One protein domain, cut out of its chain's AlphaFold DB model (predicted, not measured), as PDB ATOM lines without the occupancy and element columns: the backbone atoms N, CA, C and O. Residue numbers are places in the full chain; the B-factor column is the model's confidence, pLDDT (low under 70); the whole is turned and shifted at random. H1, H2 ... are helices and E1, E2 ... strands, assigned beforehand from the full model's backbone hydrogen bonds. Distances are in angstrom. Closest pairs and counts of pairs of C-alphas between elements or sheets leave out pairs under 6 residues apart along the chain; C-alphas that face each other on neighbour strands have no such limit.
ATOM      1  N   LEU A  60     199.968 170.878 258.525       93.81
ATOM      2  CA  LEU A  60     200.802 171.524 259.533       93.81
ATOM      3  C   LEU A  60     200.599 170.869 260.900       93.81
ATOM      4  O   LEU A  60     199.473 170.636 261.337       93.81
ATOM      5  N   TRP A  61     201.692 170.640 261.626       92.44
ATOM      6  CA  TRP A  61     201.643 170.097 262.982       92.44
ATOM      7  C   TRP A  61     202.549 170.860 263.922       92.44
ATOM      8  O   TRP A  61     203.724 171.066 263.644       92.44
ATOM      9  N   LEU A  62     202.027 171.184 265.100       93.00
ATOM     10  CA  LEU A  62     202.848 171.667 266.196       93.00
ATOM     11  C   LEU A  62     203.373 170.487 267.013       93.00
ATOM     12  O   LEU A  62     202.598 169.667 267.517       93.00
ATOM     13  N   ARG A  63     204.686 170.438 267.218       91.00
ATOM     14  CA  ARG A  63     205.337 169.481 268.113       91.00
ATOM     15  C   ARG A  63     206.122 170.201 269.185       91.00
ATOM     16  O   ARG A  63     206.787 171.195 268.927       91.00
ATOM     17  N   ARG A  64     206.085 169.653 270.398       90.12
ATOM     18  CA  ARG A  64     207.018 170.047 271.454       90.12
ATOM     19  C   ARG A  64     208.348 169.349 271.222       90.12
ATOM     20  O   ARG A  64     208.370 168.136 270.999       90.12
ATOM     21  N   VAL A  65     209.430 170.109 271.290       87.12
ATOM     22  CA  VAL A  65     210.790 169.621 271.042       87.12
ATOM     23  C   VAL A  65     211.692 169.951 272.223       87.12
ATOM     24  O   VAL A  65     211.424 170.870 272.993       87.12
ATOM     25  N   ALA A  66     212.754 169.169 272.391       85.50
ATOM     26  CA  ALA A  66     213.809 169.524 273.326       85.50
ATOM     27  C   ALA A  66     214.721 170.554 272.657       85.50
ATOM     28  O   ALA A  66     215.232 170.295 271.574       85.50
ATOM     29  N   LEU A  67     214.935 171.684 273.325       80.25
ATOM     30  CA  LEU A  67     215.857 172.713 272.858       80.25
ATOM     31  C   LEU A  67     217.308 172.277 273.085       80.25
ATOM     32  O   LEU A  67     217.628 171.695 274.138       80.25
ATOM     33  N   SER A  68     218.174 172.589 272.126       80.06
ATOM     34  CA  SER A  68     219.632 172.548 272.260       80.06
ATOM     35  C   SER A  68     220.126 173.538 273.323       80.06
ATOM     36  O   SER A  68     219.357 174.328 273.865       80.06
ATOM     37  N   GLU A  69     221.409 173.468 273.684       80.56
ATOM     38  CA  GLU A  69     222.004 174.422 274.631       80.56
ATOM     39  C   GLU A  69     221.927 175.856 274.088       80.56
ATOM     40  O   GLU A  69     221.412 176.728 274.779       80.56
ATOM     41  N   TYR A  70     222.281 176.050 272.815       77.44
ATOM     42  CA  TYR A  70     222.191 177.335 272.118       77.44
ATOM     43  C   TYR A  70     220.764 177.907 272.089       77.44
ATOM     44  O   TYR A  70     220.535 179.043 272.485       77.44
ATOM     45  N   GLU A  71     219.757 177.109 271.718       76.38
ATOM     46  CA  GLU A  71     218.362 177.588 271.672       76.38
ATOM     47  C   GLU A  71     217.803 177.951 273.057       76.38
ATOM     48  O   GLU A  71     216.896 178.777 273.166       76.38
ATOM     49  N   ARG A  72     218.327 177.340 274.130       76.81
ATOM     50  CA  ARG A  72     217.982 177.732 275.506       76.81
ATOM     51  C   ARG A  72     218.659 179.034 275.907       76.81
ATOM     52  O   ARG A  72     218.042 179.806 276.631       76.81
ATOM     53  N   GLU A  73     219.899 179.259 275.471       78.44
ATOM     54  CA  GLU A  73     220.607 180.531 275.671       78.44
ATOM     55  C   GLU A  73     219.896 181.690 274.957       78.44
ATOM     56  O   GLU A  73     219.861 182.794 275.489       78.44
ATOM     57  N   LEU A  74     219.258 181.412 273.815       74.50
ATOM     58  CA  LEU A  74     218.381 182.342 273.095       74.50
ATOM     59  C   LEU A  74     216.966 182.471 273.695       74.50
ATOM     60  O   LEU A  74     216.126 183.179 273.143       74.50
ATOM     61  N   GLU A  75     216.676 181.788 274.808       76.25
ATOM     62  CA  GLU A  75     215.376 181.817 275.496       76.25
ATOM     63  C   GLU A  75     214.174 181.479 274.588       76.25
ATOM     64  O   GLU A  75     213.071 181.995 274.781       76.25
ATOM     65  N   LEU A  76     214.367 180.598 273.599       78.69
ATOM     66  CA  LEU A  76     213.299 180.180 272.690       78.69
ATOM     67  C   LEU A  76     212.285 179.268 273.390       78.69
ATOM     68  O   LEU A  76     212.604 178.536 274.332       78.69
ATOM     69  N   CYS A  77     211.048 179.243 272.891       83.56
ATOM     70  CA  CYS A  77     210.041 178.307 273.380       83.56
ATOM     71  C   CYS A  77     210.208 176.898 272.766       83.56
ATOM     72  O   CYS A  77     210.541 176.766 271.588       83.56
ATOM     73  N   PRO A  78     209.950 175.813 273.529       88.00
ATOM     74  CA  PRO A  78     210.274 174.433 273.143       88.00
ATOM     75  C   PRO A  78     209.252 173.809 272.178       88.00
ATOM     76  O   PRO A  78     208.608 172.800 272.490       88.00
ATOM     77  N   TYR A  79     209.081 174.402 270.997       87.75
ATOM     78  CA  TYR A  79     208.195 173.891 269.952       87.75
ATOM     79  C   TYR A  79     208.818 173.963 268.551       87.75
ATOM     80  O   TYR A  79     209.793 174.670 268.319       87.75
ATOM     81  N   LEU A  80     208.249 173.206 267.616       87.00
ATOM     82  CA  LEU A  80     208.549 173.215 266.186       87.00
ATOM     83  C   LEU A  80     207.241 173.019 265.416       87.00
ATOM     84  O   LEU A  80     206.402 172.214 265.831       87.00
ATOM     85  N   VAL A  81     207.076 173.728 264.302       89.94
ATOM     86  CA  VAL A  81     206.017 173.430 263.333       89.94
ATOM     87  C   VAL A  81     206.608 172.535 262.251       89.94
ATOM     88  O   VAL A  81     207.547 172.924 261.567       89.94
ATOM     89  N   GLU A  82     206.082 171.322 262.130       90.62
ATOM     90  CA  GLU A  82     206.377 170.412 261.025       90.62
ATOM     91  C   GLU A  82     205.336 170.600 259.923       90.62
ATOM     92  O   GLU A  82     204.168 170.890 260.191       90.62
ATOM     93  N   SER A  83     205.756 170.395 258.680       91.62
ATOM     94  CA  SER A  83     204.908 170.568 257.506       91.62
ATOM     95  C   SER A  83     205.068 169.428 256.516       91.62
ATOM     96  O   SER A  83     206.147 168.847 256.386       91.62
ATOM     97  N   ARG A  84     204.010 169.150 255.757       92.12
ATOM     98  CA  ARG A  84     204.008 168.185 254.652       92.12
ATOM     99  C   ARG A  84     203.125 168.692 253.521       92.12
ATOM    100  O   ARG A  84     202.187 169.431 253.776       92.12
ATOM    101  N   GLY A  85     203.409 168.257 252.294       91.06
ATOM    102  CA  GLY A  85     202.534 168.508 251.147       91.06
ATOM    103  C   GLY A  85     202.634 169.929 250.602       91.06
ATOM    104  O   GLY A  85     201.808 170.312 249.793       91.06
ATOM    105  N   PHE A  86     203.632 170.708 251.027       93.31
ATOM    106  CA  PHE A  86     203.945 172.014 250.453       93.31
ATOM    107  C   PHE A  86     205.155 171.910 249.502       93.31
ATOM    108  O   PHE A  86     206.056 171.111 249.775       93.31
ATOM    109  N   PRO A  87     205.219 172.743 248.449       95.62
ATOM    110  CA  PRO A  87     204.138 173.598 247.971       95.62
ATOM    111  C   PRO A  87     203.096 172.805 247.176       95.62
ATOM    112  O   PRO A  87     203.379 171.744 246.615       95.62
ATOM    113  N   ALA A  88     201.879 173.338 247.126       95.94
ATOM    114  CA  ALA A  88     200.749 172.694 246.468       95.94
ATOM    115  C   ALA A  88     199.856 173.699 245.754       95.94
ATOM    116  O   ALA A  88     199.864 174.891 246.055       95.94
ATOM    117  N   ILE A  89     199.042 173.187 244.842       96.38
ATOM    118  CA  ILE A  89     198.001 173.926 244.143       96.38
ATOM    119  C   ILE A  89     196.641 173.299 244.432       96.38
ATOM    120  O   ILE A  89     196.531 172.079 244.577       96.38
ATOM    121  N   SER A  90     195.600 174.114 244.533       95.44
ATOM    122  CA  SER A  90     194.233 173.620 244.648       95.44
ATOM    123  C   SER A  90     193.861 172.762 243.432       95.44
ATOM    124  O   SER A  90     194.374 172.943 242.324       95.44
ATOM    125  N   ALA A  91     192.956 171.802 243.608       93.19
ATOM    126  CA  ALA A  91     192.583 170.877 242.540       93.19
ATOM    127  C   ALA A  91     191.913 171.568 241.331       93.19
ATOM    128  O   ALA A  91     191.975 171.063 240.211       93.19
ATOM    129  N   ASP A  92     191.306 172.735 241.515       93.06
ATOM    130  CA  ASP A  92     190.794 173.574 240.423       93.06
ATOM    131  C   ASP A  92     191.872 174.488 239.801       93.06
ATOM    132  O   ASP A  92     191.603 175.207 238.840       93.06
ATOM    133  N   GLY A  93     193.094 174.457 240.338       94.00
ATOM    134  CA  GLY A  93     194.223 175.277 239.933       94.00
ATOM    135  C   GLY A  93     194.230 176.687 240.518       94.00
ATOM    136  O   GLY A  93     195.234 177.371 240.354       94.00
ATOM    137  N   SER A  94     193.151 177.149 241.159       94.81
ATOM    138  CA  SER A  94     192.909 178.557 241.529       94.81
ATOM    139  C   SER A  94     193.951 179.182 242.464       94.81
ATOM    140  O   SER A  94     194.280 180.357 242.276       94.81
ATOM    141  N   THR A  95     194.515 178.400 243.384       96.44
ATOM    142  CA  THR A  95     195.364 178.897 244.472       96.44
ATOM    143  C   THR A  95     196.609 178.034 244.631       96.44
ATOM    144  O   THR A  95     196.505 176.814 244.756       96.44
ATOM    145  N   ILE A  96     197.786 178.658 244.712       97.19
ATOM    146  CA  ILE A  96     199.020 178.002 245.171       97.19
ATOM    147  C   ILE A  96     199.238 178.313 246.651       97.19
ATOM    148  O   ILE A  96     199.084 179.457 247.072       97.19
ATOM    149  N   VAL A  97     199.648 177.315 247.432       96.69
ATOM    150  CA  VAL A  97     200.082 177.477 248.818       96.69
ATOM    151  C   VAL A  97     201.523 177.005 249.005       96.69
ATOM    152  O   VAL A  97     201.917 175.944 248.520       96.69
ATOM    153  N   THR A  98     202.312 177.784 249.737       96.00
ATOM    154  CA  THR A  98     203.683 177.437 250.131       96.00
ATOM    155  C   THR A  98     203.975 177.911 251.552       96.00
ATOM    156  O   THR A  98     203.215 178.690 252.135       96.00
ATOM    157  N   LEU A  99     205.091 177.445 252.101       93.00
ATOM    158  CA  LEU A  99     205.669 177.988 253.318       93.00
ATOM    159  C   LEU A  99     206.793 178.946 252.965       93.00
ATOM    160  O   LEU A  99     207.597 178.669 252.078       93.00
ATOM    161  N   ALA A 100     206.839 180.061 253.679       88.25
ATOM    162  CA  ALA A 100     207.929 181.013 253.596       88.25
ATOM    163  C   ALA A 100     208.499 181.215 254.994       88.25
ATOM    164  O   ALA A 100     207.756 181.485 255.942       88.25
ATOM    165  N   LEU A 101     209.813 181.079 255.116       81.69
ATOM    166  CA  LEU A 101     210.521 181.584 256.280       81.69
ATOM    167  C   LEU A 101     210.613 183.105 256.133       81.69
ATOM    168  O   LEU A 101     210.739 183.618 255.020       81.69
ATOM    169  N   GLY A 102     210.428 183.827 257.235       65.50
ATOM    170  CA  GLY A 102     210.564 185.279 257.227       65.50
ATOM    171  C   GLY A 102     211.978 185.714 256.857       65.50
ATOM    172  O   GLY A 102     212.896 184.896 256.933       65.50
ATOM    173  N   PRO A 103     212.148 186.984 256.449       55.75
ATOM    174  CA  PRO A 103     213.451 187.482 256.067       55.75
ATOM    175  C   PRO A 103     214.443 187.300 257.208       55.75
ATOM    176  O   PRO A 103     214.135 187.600 258.366       55.75
ATOM    177  N   ILE A 104     215.612 186.775 256.853       47.72
ATOM    178  CA  ILE A 104     216.750 186.652 257.750       47.72
ATOM    179  C   ILE A 104     217.173 188.092 258.030       47.72
ATOM    180  O   ILE A 104     217.704 188.783 257.166       47.72
ATOM    181  N   GLY A 105     216.845 188.613 259.213       41.47
ATOM    182  CA  GLY A 105     217.459 189.861 259.649       41.47
ATOM    183  C   GLY A 105     218.980 189.683 259.688       41.47
ATOM    184  O   GLY A 105     219.463 188.570 259.835       41.47
ATOM    185  N   ASN A 106     219.745 190.776 259.633       34.91
ATOM    186  CA  ASN A 106     221.217 190.776 259.740       34.91
ATOM    187  C   ASN A 106     221.774 190.280 261.106       34.91
ATOM    188  O   ASN A 106     222.847 190.706 261.536       34.91
ATOM    189  N   GLY A 107     221.028 189.457 261.847       37.38
ATOM    190  CA  GLY A 107     221.400 188.859 263.124       37.38
ATOM    191  C   GLY A 107     221.262 187.338 263.070       37.38
ATOM    192  O   GLY A 107     220.337 186.829 262.457       37.38
ATOM    193  N   GLU A 108     222.180 186.647 263.749       38.56
ATOM    194  CA  GLU A 108     222.427 185.189 263.778       38.56
ATOM    195  C   GLU A 108     221.279 184.320 264.372       38.56
ATOM    196  O   GLU A 108     221.518 183.298 265.027       38.56
ATOM    197  N   ALA A 109     220.020 184.724 264.195       40.81
ATOM    198  CA  ALA A 109     218.827 184.023 264.662       40.81
ATOM    199  C   ALA A 109     217.977 183.567 263.459       40.81
ATOM    200  O   ALA A 109     216.862 184.015 263.211       40.81
ATOM    201  N   ASP A 110     218.538 182.630 262.701       50.53
ATOM    202  CA  ASP A 110     218.130 182.260 261.337       50.53
ATOM    203  C   ASP A 110     216.803 181.471 261.196       50.53
ATOM    204  O   ASP A 110     216.566 180.836 260.171       50.53
ATOM    205  N   ILE A 111     215.913 181.434 262.199       57.03
ATOM    206  CA  ILE A 111     214.652 180.649 262.142       57.03
ATOM    207  C   ILE A 111     213.527 181.311 262.961       57.03
ATOM    208  O   ILE A 111     212.765 180.647 263.674       57.03
ATOM    209  N   GLU A 112     213.430 182.639 262.922       72.44
ATOM    210  CA  GLU A 112     212.497 183.344 263.802       72.44
ATOM    211  C   GLU A 112     211.047 183.275 263.328       72.44
ATOM    212  O   GLU A 112     210.160 183.049 264.146       72.44
ATOM    213  N   THR A 113     210.779 183.358 262.027       83.88
ATOM    214  CA  THR A 113     209.405 183.573 261.554       83.88
ATOM    215  C   THR A 113     208.998 182.582 260.476       83.88
ATOM    216  O   THR A 113     209.759 182.315 259.549       83.88
ATOM    217  N   LEU A 114     207.780 182.047 260.574       88.88
ATOM    218  CA  LEU A 114     207.204 181.134 259.586       88.88
ATOM    219  C   LEU A 114     205.833 181.631 259.129       88.88
ATOM    220  O   LEU A 114     204.952 181.915 259.946       88.88
ATOM    221  N   TYR A 115     205.632 181.658 257.817       92.38
ATOM    222  CA  TYR A 115     204.394 182.058 257.164       92.38
ATOM    223  C   TYR A 115     203.830 180.939 256.290       92.38
ATOM    224  O   TYR A 115     204.576 180.193 255.654       92.38
ATOM    225  N   VAL A 116     202.501 180.896 256.174       94.69
ATOM    226  CA  VAL A 116     201.829 180.295 255.016       94.69
ATOM    227  C   VAL A 116     201.548 181.404 254.014       94.69
ATOM    228  O   VAL A 116     200.885 182.388 254.347       94.69
ATOM    229  N   LYS A 117     202.024 181.234 252.782       95.44
ATOM    230  CA  LYS A 117     201.706 182.123 251.666       95.44
ATOM    231  C   LYS A 117     200.716 181.456 250.728       95.44
ATOM    232  O   LYS A 117     200.886 180.290 250.373       95.44
ATOM    233  N   ARG A 118     199.697 182.210 250.327       95.62
ATOM    234  CA  ARG A 118     198.665 181.828 249.364       95.62
ATOM    235  C   ARG A 118     198.710 182.800 248.195       95.62
ATOM    236  O   ARG A 118     198.687 184.011 248.403       95.62
ATOM    237  N   PHE A 119     198.782 182.255 246.993       95.56
ATOM    238  CA  PHE A 119     198.787 183.009 245.750       95.56
ATOM    239  C   PHE A 119     197.542 182.644 244.959       95.56
ATOM    240  O   PHE A 119     197.469 181.560 244.373       95.56
ATOM    241  N   ASP A 120     196.570 183.545 244.965       94.25
ATOM    242  CA  ASP A 120     195.347 183.399 244.197       94.25
ATOM    243  C   ASP A 120     195.541 184.002 242.803       94.25
ATOM    244  O   ASP A 120     195.985 185.140 242.644       94.25
ATOM    245  N   PHE A 121     195.206 183.230 241.770       88.38
ATOM    246  CA  PHE A 121     195.291 183.692 240.378       88.38
ATOM    247  C   PHE A 121     194.085 184.541 239.954       88.38
ATOM    248  O   PHE A 121     194.084 185.103 238.860       88.38
ATOM    249  N   ASP A 122     193.051 184.629 240.791       84.69
ATOM    250  CA  ASP A 122     192.051 185.685 240.664       84.69
ATOM    251  C   ASP A 122     192.684 186.994 241.160       84.69
ATOM    252  O   ASP A 122     192.960 187.147 242.352       84.69
ATOM    253  N   GLU A 123     192.930 187.937 240.243       65.38
ATOM    254  CA  GLU A 123     193.579 189.227 240.531       65.38
ATOM    255  C   GLU A 123     192.894 190.010 241.664       65.38
ATOM    256  O   GLU A 123     193.532 190.842 242.311       65.38
ATOM    257  N   ALA A 124     191.607 189.754 241.930       62.94
ATOM    258  CA  ALA A 124     190.885 190.390 243.027       62.94
ATOM    259  C   ALA A 124     191.323 189.899 244.421       62.94
ATOM    260  O   ALA A 124     191.097 190.607 245.406       62.94
ATOM    261  N   LEU A 125     191.905 188.699 244.511       70.38
ATOM    262  CA  LEU A 125     192.285 188.043 245.765       70.38
ATOM    263  C   LEU A 125     193.781 188.206 246.079       70.38
ATOM    264  O   LEU A 125     194.125 188.461 247.233       70.38
ATOM    265  N   GLY A 126     194.646 188.167 245.061       83.50
ATOM    266  CA  GLY A 126     196.072 188.488 245.186       83.50
ATOM    267  C   GLY A 126     196.874 187.534 246.084       83.50
ATOM    268  O   GLY A 126     196.594 186.342 246.175       83.50
ATOM    269  N   GLU A 127     197.927 188.060 246.723       90.19
ATOM    270  CA  GLU A 127     198.728 187.322 247.708       90.19
ATOM    271  C   GLU A 127     198.152 187.503 249.117       90.19
ATOM    272  O   GLU A 127     197.962 188.627 249.593       90.19
ATOM    273  N   ARG A 128     197.963 186.390 249.829       92.38
ATOM    274  CA  ARG A 128     197.662 186.370 251.262       92.38
ATOM    275  C   ARG A 128     198.805 185.709 252.025       92.38
ATOM    276  O   ARG A 128     199.223 184.601 251.710       92.38
ATOM    277  N   THR A 129     199.260 186.376 253.081       92.38
ATOM    278  CA  THR A 129     200.285 185.864 253.996       92.38
ATOM    279  C   THR A 129     199.685 185.703 255.391       92.38
ATOM    280  O   THR A 129     199.219 186.674 255.986       92.38
ATOM    281  N   ASP A 130     199.692 184.479 255.916       93.38
ATOM    282  CA  ASP A 130     199.269 184.153 257.278       93.38
ATOM    283  C   ASP A 130     200.508 183.817 258.130       93.38
ATOM    284  O   ASP A 130     201.211 182.843 257.861       93.38
ATOM    285  N   LEU A 131     200.773 184.611 259.172       92.31
ATOM    286  CA  LEU A 131     201.829 184.334 260.155       92.31
ATOM    287  C   LEU A 131     201.468 183.094 260.985       92.31
ATOM    288  O   LEU A 131     200.406 183.066 261.611       92.31
ATOM    289  N   ILE A 132     202.352 182.093 261.012       91.38
ATOM    290  CA  ILE A 132     202.219 180.918 261.884       91.38
ATOM    291  C   ILE A 132     202.821 181.229 263.253       91.38
ATOM    292  O   ILE A 132     202.146 181.068 264.271       91.38
ATOM    293  N   TYR A 133     204.077 181.673 263.264       88.50
ATOM    294  CA  TYR A 133     204.782 182.102 264.465       88.50
ATOM    295  C   TYR A 133     205.873 183.118 264.133       88.50
ATOM    296  O   TYR A 133     206.393 183.118 263.017       88.50
ATOM    297  N   ASP A 134     206.227 183.920 265.135       85.75
ATOM    298  CA  ASP A 134     207.389 184.810 265.178       85.75
ATOM    299  C   ASP A 134     208.077 184.608 266.541       85.75
ATOM    300  O   ASP A 134     207.562 185.025 267.584       85.75
ATOM    301  N   ARG A 135     209.232 183.940 266.536       78.81
ATOM    302  CA  ARG A 135     209.999 183.588 267.733       78.81
ATOM    303  C   ARG A 135     210.665 184.789 268.387       78.81
ATOM    304  O   ARG A 135     210.896 184.733 269.593       78.81
ATOM    305  N   GLY A 136     210.887 185.885 267.659       73.50
ATOM    306  CA  GLY A 136     211.336 187.147 268.250       73.50
ATOM    307  C   GLY A 136     210.284 187.746 269.191       73.50
ATOM    308  O   GLY A 136     210.599 188.514 270.101       73.50
ATOM    309  N   THR A 137     209.016 187.354 269.037       68.75
ATOM    310  CA  THR A 137     207.929 187.726 269.958       68.75
ATOM    311  C   THR A 137     207.641 186.682 271.037       68.75
ATOM    312  O   THR A 137     206.883 186.964 271.968       68.75
ATOM    313  N   ASP A 138     208.286 185.516 270.967       69.00
ATOM    314  CA  ASP A 138     208.115 184.419 271.927       69.00
ATOM    315  C   ASP A 138     208.963 184.579 273.196       69.00
ATOM    316  O   ASP A 138     208.881 183.753 274.109       69.00
ATOM    317  N   HIS A 139     209.765 185.643 273.292       60.25
ATOM    318  CA  HIS A 139     210.646 185.846 274.433       60.25
ATOM    319  C   HIS A 139     209.870 186.139 275.728       60.25
ATOM    320  O   HIS A 139     209.059 187.075 275.782       60.25
ATOM    321  N   PRO A 140     210.193 185.448 276.834       53.12
ATOM    322  CA  PRO A 140     209.759 185.850 278.158       53.12
ATOM    323  C   PRO A 140     210.565 187.086 278.577       53.12
ATOM    324  O   PRO A 140     211.509 186.989 279.356       53.12
ATOM    325  N   TRP A 141     210.208 188.284 278.098       45.47
ATOM    326  CA  TRP A 141     210.742 189.509 278.696       45.47
ATOM    327  C   TRP A 141     210.236 189.596 280.143       45.47
ATOM    328  O   TRP A 141     209.168 190.125 280.438       45.47
ATOM    329  N   LYS A 142     211.083 189.085 281.036       41.00
ATOM    330  CA  LYS A 142     211.148 189.250 282.489       41.00
ATOM    331  C   LYS A 142     210.350 188.370 283.437       41.00
ATOM    332  O   LYS A 142     210.830 188.306 284.560       41.00
ATOM    333  N   ASP A 143     209.280 187.660 283.090       41.38
ATOM    334  CA  ASP A 143     208.593 186.841 284.108       41.38
ATOM    335  C   ASP A 143     207.907 185.577 283.541       41.38
ATOM    336  O   ASP A 143     206.951 185.655 282.777       41.38
ATOM    337  N   ASP A 144     208.382 184.418 284.020       49.75
ATOM    338  CA  ASP A 144     207.775 183.077 284.036       49.75
ATOM    339  C   ASP A 144     207.516 182.305 282.721       49.75
ATOM    340  O   ASP A 144     207.000 182.796 281.721       49.75
ATOM    341  N   PHE A 145     207.737 180.984 282.808       53.25
ATOM    342  CA  PHE A 145     207.368 179.929 281.842       53.25
ATOM    343  C   PHE A 145     205.921 180.006 281.297       53.25
ATOM    344  O   PHE A 145     205.587 179.328 280.324       53.25
ATOM    345  N   ALA A 146     205.055 180.825 281.903       57.66
ATOM    346  CA  ALA A 146     203.711 181.125 281.422       57.66
ATOM    347  C   ALA A 146     203.696 181.785 280.027       57.66
ATOM    348  O   ALA A 146     202.739 181.568 279.284       57.66
ATOM    349  N   GLY A 147     204.750 182.527 279.650       72.06
ATOM    350  CA  GLY A 147     204.889 183.116 278.312       72.06
ATOM    351  C   GLY A 147     204.951 182.059 277.207       72.06
ATOM    352  O   GLY A 147     204.157 182.094 276.270       72.06
ATOM    353  N   CYS A 148     205.795 181.034 277.377       82.19
ATOM    354  CA  CYS A 148     205.928 179.981 276.370       82.19
ATOM    355  C   CYS A 148     204.690 179.101 276.231       82.19
ATOM    356  O   CYS A 148     204.351 178.699 275.123       82.19
ATOM    357  N   GLU A 149     203.990 178.795 277.322       85.94
ATOM    358  CA  GLU A 149     202.737 178.037 277.223       85.94
ATOM    359  C   GLU A 149     201.653 178.826 276.473       85.94
ATOM    360  O   GLU A 149     200.896 178.237 275.698       85.94
ATOM    361  N   ALA A 150     201.609 180.154 276.641       85.50
ATOM    362  CA  ALA A 150     200.709 181.020 275.885       85.50
ATOM    363  C   ALA A 150     201.081 181.080 274.394       85.50
ATOM    364  O   ALA A 150     200.195 180.892 273.557       85.50
ATOM    365  N   SER A 151     202.366 181.253 274.058       86.50
ATOM    366  CA  SER A 151     202.846 181.202 272.667       86.50
ATOM    367  C   SER A 151     202.541 179.856 272.014       86.50
ATOM    368  O   SER A 151     201.923 179.809 270.954       86.50
ATOM    369  N   ILE A 152     202.861 178.739 272.678       91.19
ATOM    370  CA  ILE A 152     202.566 177.389 272.174       91.19
ATOM    371  C   ILE A 152     201.064 177.214 271.920       91.19
ATOM    372  O   ILE A 152     200.677 176.651 270.896       91.19
ATOM    373  N   ALA A 153     200.204 177.696 272.824       91.56
ATOM    374  CA  ALA A 153     198.757 177.629 272.638       91.56
ATOM    375  C   ALA A 153     198.273 178.493 271.459       91.56
ATOM    376  O   ALA A 153     197.402 178.053 270.705       91.56
ATOM    377  N   ALA A 154     198.844 179.688 271.276       91.44
ATOM    378  CA  ALA A 154     198.527 180.571 270.157       91.44
ATOM    379  C   ALA A 154     198.947 179.953 268.814       91.44
ATOM    380  O   ALA A 154     198.125 179.864 267.900       91.44
ATOM    381  N   VAL A 155     200.176 179.437 268.721       93.19
ATOM    382  CA  VAL A 155     200.672 178.741 267.523       93.19
ATOM    383  C   VAL A 155     199.830 177.500 267.236       93.19
ATOM    384  O   VAL A 155     199.454 177.272 266.089       93.19
ATOM    385  N   LEU A 156     199.452 176.724 268.260       95.75
ATOM    386  CA  LEU A 156     198.585 175.555 268.081       95.75
ATOM    387  C   LEU A 156     197.225 175.940 267.493       95.75
ATOM    388  O   LEU A 156     196.753 175.273 266.574       95.75
ATOM    389  N   ALA A 157     196.605 177.007 268.002       96.38
ATOM    390  CA  ALA A 157     195.332 177.501 267.485       96.38
ATOM    391  C   ALA A 157     195.458 177.976 266.029       96.38
ATOM    392  O   ALA A 157     194.586 177.682 265.209       96.38
ATOM    393  N   THR A 158     196.555 178.657 265.688       96.12
ATOM    394  CA  THR A 158     196.851 179.077 264.312       96.12
ATOM    395  C   THR A 158     197.045 177.883 263.385       96.12
ATOM    396  O   THR A 158     196.403 177.833 262.338       96.12
ATOM    397  N   VAL A 159     197.856 176.897 263.782       96.12
ATOM    398  CA  VAL A 159     198.076 175.657 263.020       96.12
ATOM    399  C   VAL A 159     196.754 174.928 262.791       96.12
ATOM    400  O   VAL A 159     196.440 174.609 261.653       96.12
ATOM    401  N   GLN A 160     195.934 174.735 263.828       96.94
ATOM    402  CA  GLN A 160     194.636 174.061 263.701       96.94
ATOM    403  C   GLN A 160     193.668 174.801 262.774       96.94
ATOM    404  O   GLN A 160     192.957 174.162 262.001       96.94
ATOM    405  N   ARG A 161     193.631 176.138 262.838       97.38
ATOM    406  CA  ARG A 161     192.815 176.952 261.929       97.38
ATOM    407  C   ARG A 161     193.286 176.801 260.484       97.38
ATOM    408  O   ARG A 161     192.458 176.575 259.610       97.38
ATOM    409  N   LEU A 162     194.589 176.931 260.237       96.12
ATOM    410  CA  LEU A 162     195.155 176.829 258.890       96.12
ATOM    411  C   LEU A 162     194.979 175.423 258.310       96.12
ATOM    412  O   LEU A 162     194.582 175.306 257.160       96.12
ATOM    413  N   ASP A 163     195.206 174.375 259.101       95.12
ATOM    414  CA  ASP A 163     195.020 172.980 258.681       95.12
ATOM    415  C   ASP A 163     193.546 172.688 258.346       95.12
ATOM    416  O   ASP A 163     193.249 172.046 257.341       95.12
ATOM    417  N   ALA A 164     192.607 173.243 259.127       95.56
ATOM    418  CA  ALA A 164     191.180 173.170 258.821       95.56
ATOM    419  C   ALA A 164     190.832 173.883 257.504       95.56
ATOM    420  O   ALA A 164     190.162 173.279 256.676       95.56
ATOM    421  N   GLU A 165     191.321 175.113 257.291       95.25
ATOM    422  CA  GLU A 165     191.129 175.864 256.038       95.25
ATOM    423  C   GLU A 165     191.717 175.114 254.831       95.25
ATOM    424  O   GLU A 165     191.082 175.013 253.785       95.25
ATOM    425  N   LEU A 166     192.925 174.554 254.961       93.94
ATOM    426  CA  LEU A 166     193.552 173.759 253.902       93.94
ATOM    427  C   LEU A 166     192.737 172.494 253.601       93.94
ATOM    428  O   LEU A 166     192.644 172.097 252.442       93.94
ATOM    429  N   GLY A 167     192.114 171.887 254.613       93.00
ATOM    430  CA  GLY A 167     191.244 170.718 254.470       93.00
ATOM    431  C   GLY A 167     189.877 170.980 253.822       93.00
ATOM    432  O   GLY A 167     189.143 170.020 253.592       93.00
ATOM    433  N   GLU A 168     189.514 172.234 253.525       93.00
ATOM    434  CA  GLU A 168     188.253 172.574 252.838       93.00
ATOM    435  C   GLU A 168     188.296 172.307 251.325       93.00
ATOM    436  O   GLU A 168     187.248 172.289 250.673       93.00
ATOM    437  N   GLN A 169     189.485 172.074 250.768       91.12
ATOM    438  CA  GLN A 169     189.693 171.828 249.344       91.12
ATOM    439  C   GLN A 169     190.706 170.708 249.095       91.12
ATOM    440  O   GLN A 169     191.555 170.414 249.937       91.12
ATOM    441  N   ASP A 170     190.614 170.103 247.913       93.00
ATOM    442  CA  ASP A 170     191.581 169.117 247.434       93.00
ATOM    443  C   ASP A 170     192.812 169.816 246.845       93.00
ATOM    444  O   ASP A 170     192.709 170.901 246.263       93.00
ATOM    445  N   TRP A 171     193.971 169.164 246.941       94.19
ATOM    446  CA  TRP A 171     195.252 169.716 246.497       94.19
ATOM    447  C   TRP A 171     196.042 168.743 245.621       94.19
ATOM    448  O   TRP A 171     195.889 167.522 245.701       94.19
ATOM    449  N   ARG A 172     196.926 169.310 244.800       93.88
ATOM    450  CA  ARG A 172     197.957 168.618 244.023       93.88
ATOM    451  C   ARG A 172     199.339 169.165 244.386       93.88
ATOM    452  O   ARG A 172     199.444 170.350 244.703       93.88
ATOM    453  N   PRO A 173     200.397 168.344 244.317       94.25
ATOM    454  CA  PRO A 173     201.747 168.830 244.556       94.25
ATOM    455  C   PRO A 173     202.196 169.690 243.373       94.25
ATOM    456  O   PRO A 173     201.830 169.406 242.231       94.25
ATOM    457  N   LEU A 174     203.023 170.702 243.630       94.69
ATOM    458  CA  LEU A 174     203.808 171.313 242.559       94.69
ATOM    459  C   LEU A 174     205.084 170.495 242.334       94.69
ATOM    460  O   LEU A 174     205.779 170.129 243.284       94.69
TER     461      LEU A 174
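AT A GLANCE: This is residues 60 to 174 of the 313 residues of an uncharacterized protein of Enhygromyxa salina (UniProt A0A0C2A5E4). A strongly twisted sheet, E6 E5 E4 E3 E7, and a separate two-strand ribbon, E1 and E2, form two walls beside one long helix, H2, which packs on E6 of the sheet and on E1 of the ribbon. The short helix H1 lies at one end of the long axis and E7 at the other, and the link between E4 and E5 sticks out around Asn 106. The printed part has 115 residues, with two named helices and seven named strands in the order E1 H1 E2 E3 E4 E5 E6 H2 E7; both sheets are antiparallel and the class is mixed, helices and strands. It is only just compact, close to loose, with a radius of gyration of the C-alphas of 15.9 A, and elongated, spanning 48 by 30 by 23 A.

IN THESE COORDINATES: In the larger sheet, E6 is residues 127 to 134, 19.7 A long; E5 is 113 to 120, 22.3 A; E4 is 95 to 101, 19.4 A; E3 is 88 to 90 and E7 is 171 to 173, with C-alpha 173 at (201.747, 168.830, 244.556). H2 is residues 146 to 166, 30.2 A from C-alpha 146 at (203.711, 181.125, 281.422) to C-alpha 166. E1, residues 60 to 64, 13.5 A, begins with C-alpha 60 at (200.802, 171.524, 259.533). H1 is residues 69 to 73, and E2 is 79 to 84, 16.9 A.

HOW THE PARTS SIT: E3, E4, E5 and E6 make a meander, each strand the antiparallel neighbour of the one before, and successive strands form hairpins. N 116 and O 130 are 2.9 A apart between E5 and E6, N 98 and O 117 are 3.0 A apart between E4 and E5, and N 97 and O 88 are 2.8 A apart between E3 and E4. Edge strand E7 pairs with E3, with N 172 and O 89 at 2.8 A. H2 is on this sheet at a height of 9.6 A, along the strands, at 24 degrees to E6 on the local plane; it is over E6 and only just over E5, where 3 of its C-alphas fall. The closest C-alphas of H2 and E6, Val 155 and Tyr 133, are 6.1 A apart; those of H2 and E1, Asp 163 and Leu 60, 6.0 A. E1 and E2 are antiparallel, with N 63 and O 80 at 2.8 A. E1 and E6 are apart, and so are H1 and H2. In H1 and H2 every O i to N i+4 pair is within hydrogen-bond range.

THE WHOLE: The C-alphas farthest apart, of Asp 92 and Lys 142, are 49.3 A apart. The printed part has no cut. The links E4 to E5 and E6 to H2 are long. Mean pLDDT of the printed part is 82.2; residues 102 to 111, 123 to 124 and 137 to 146 are under 70.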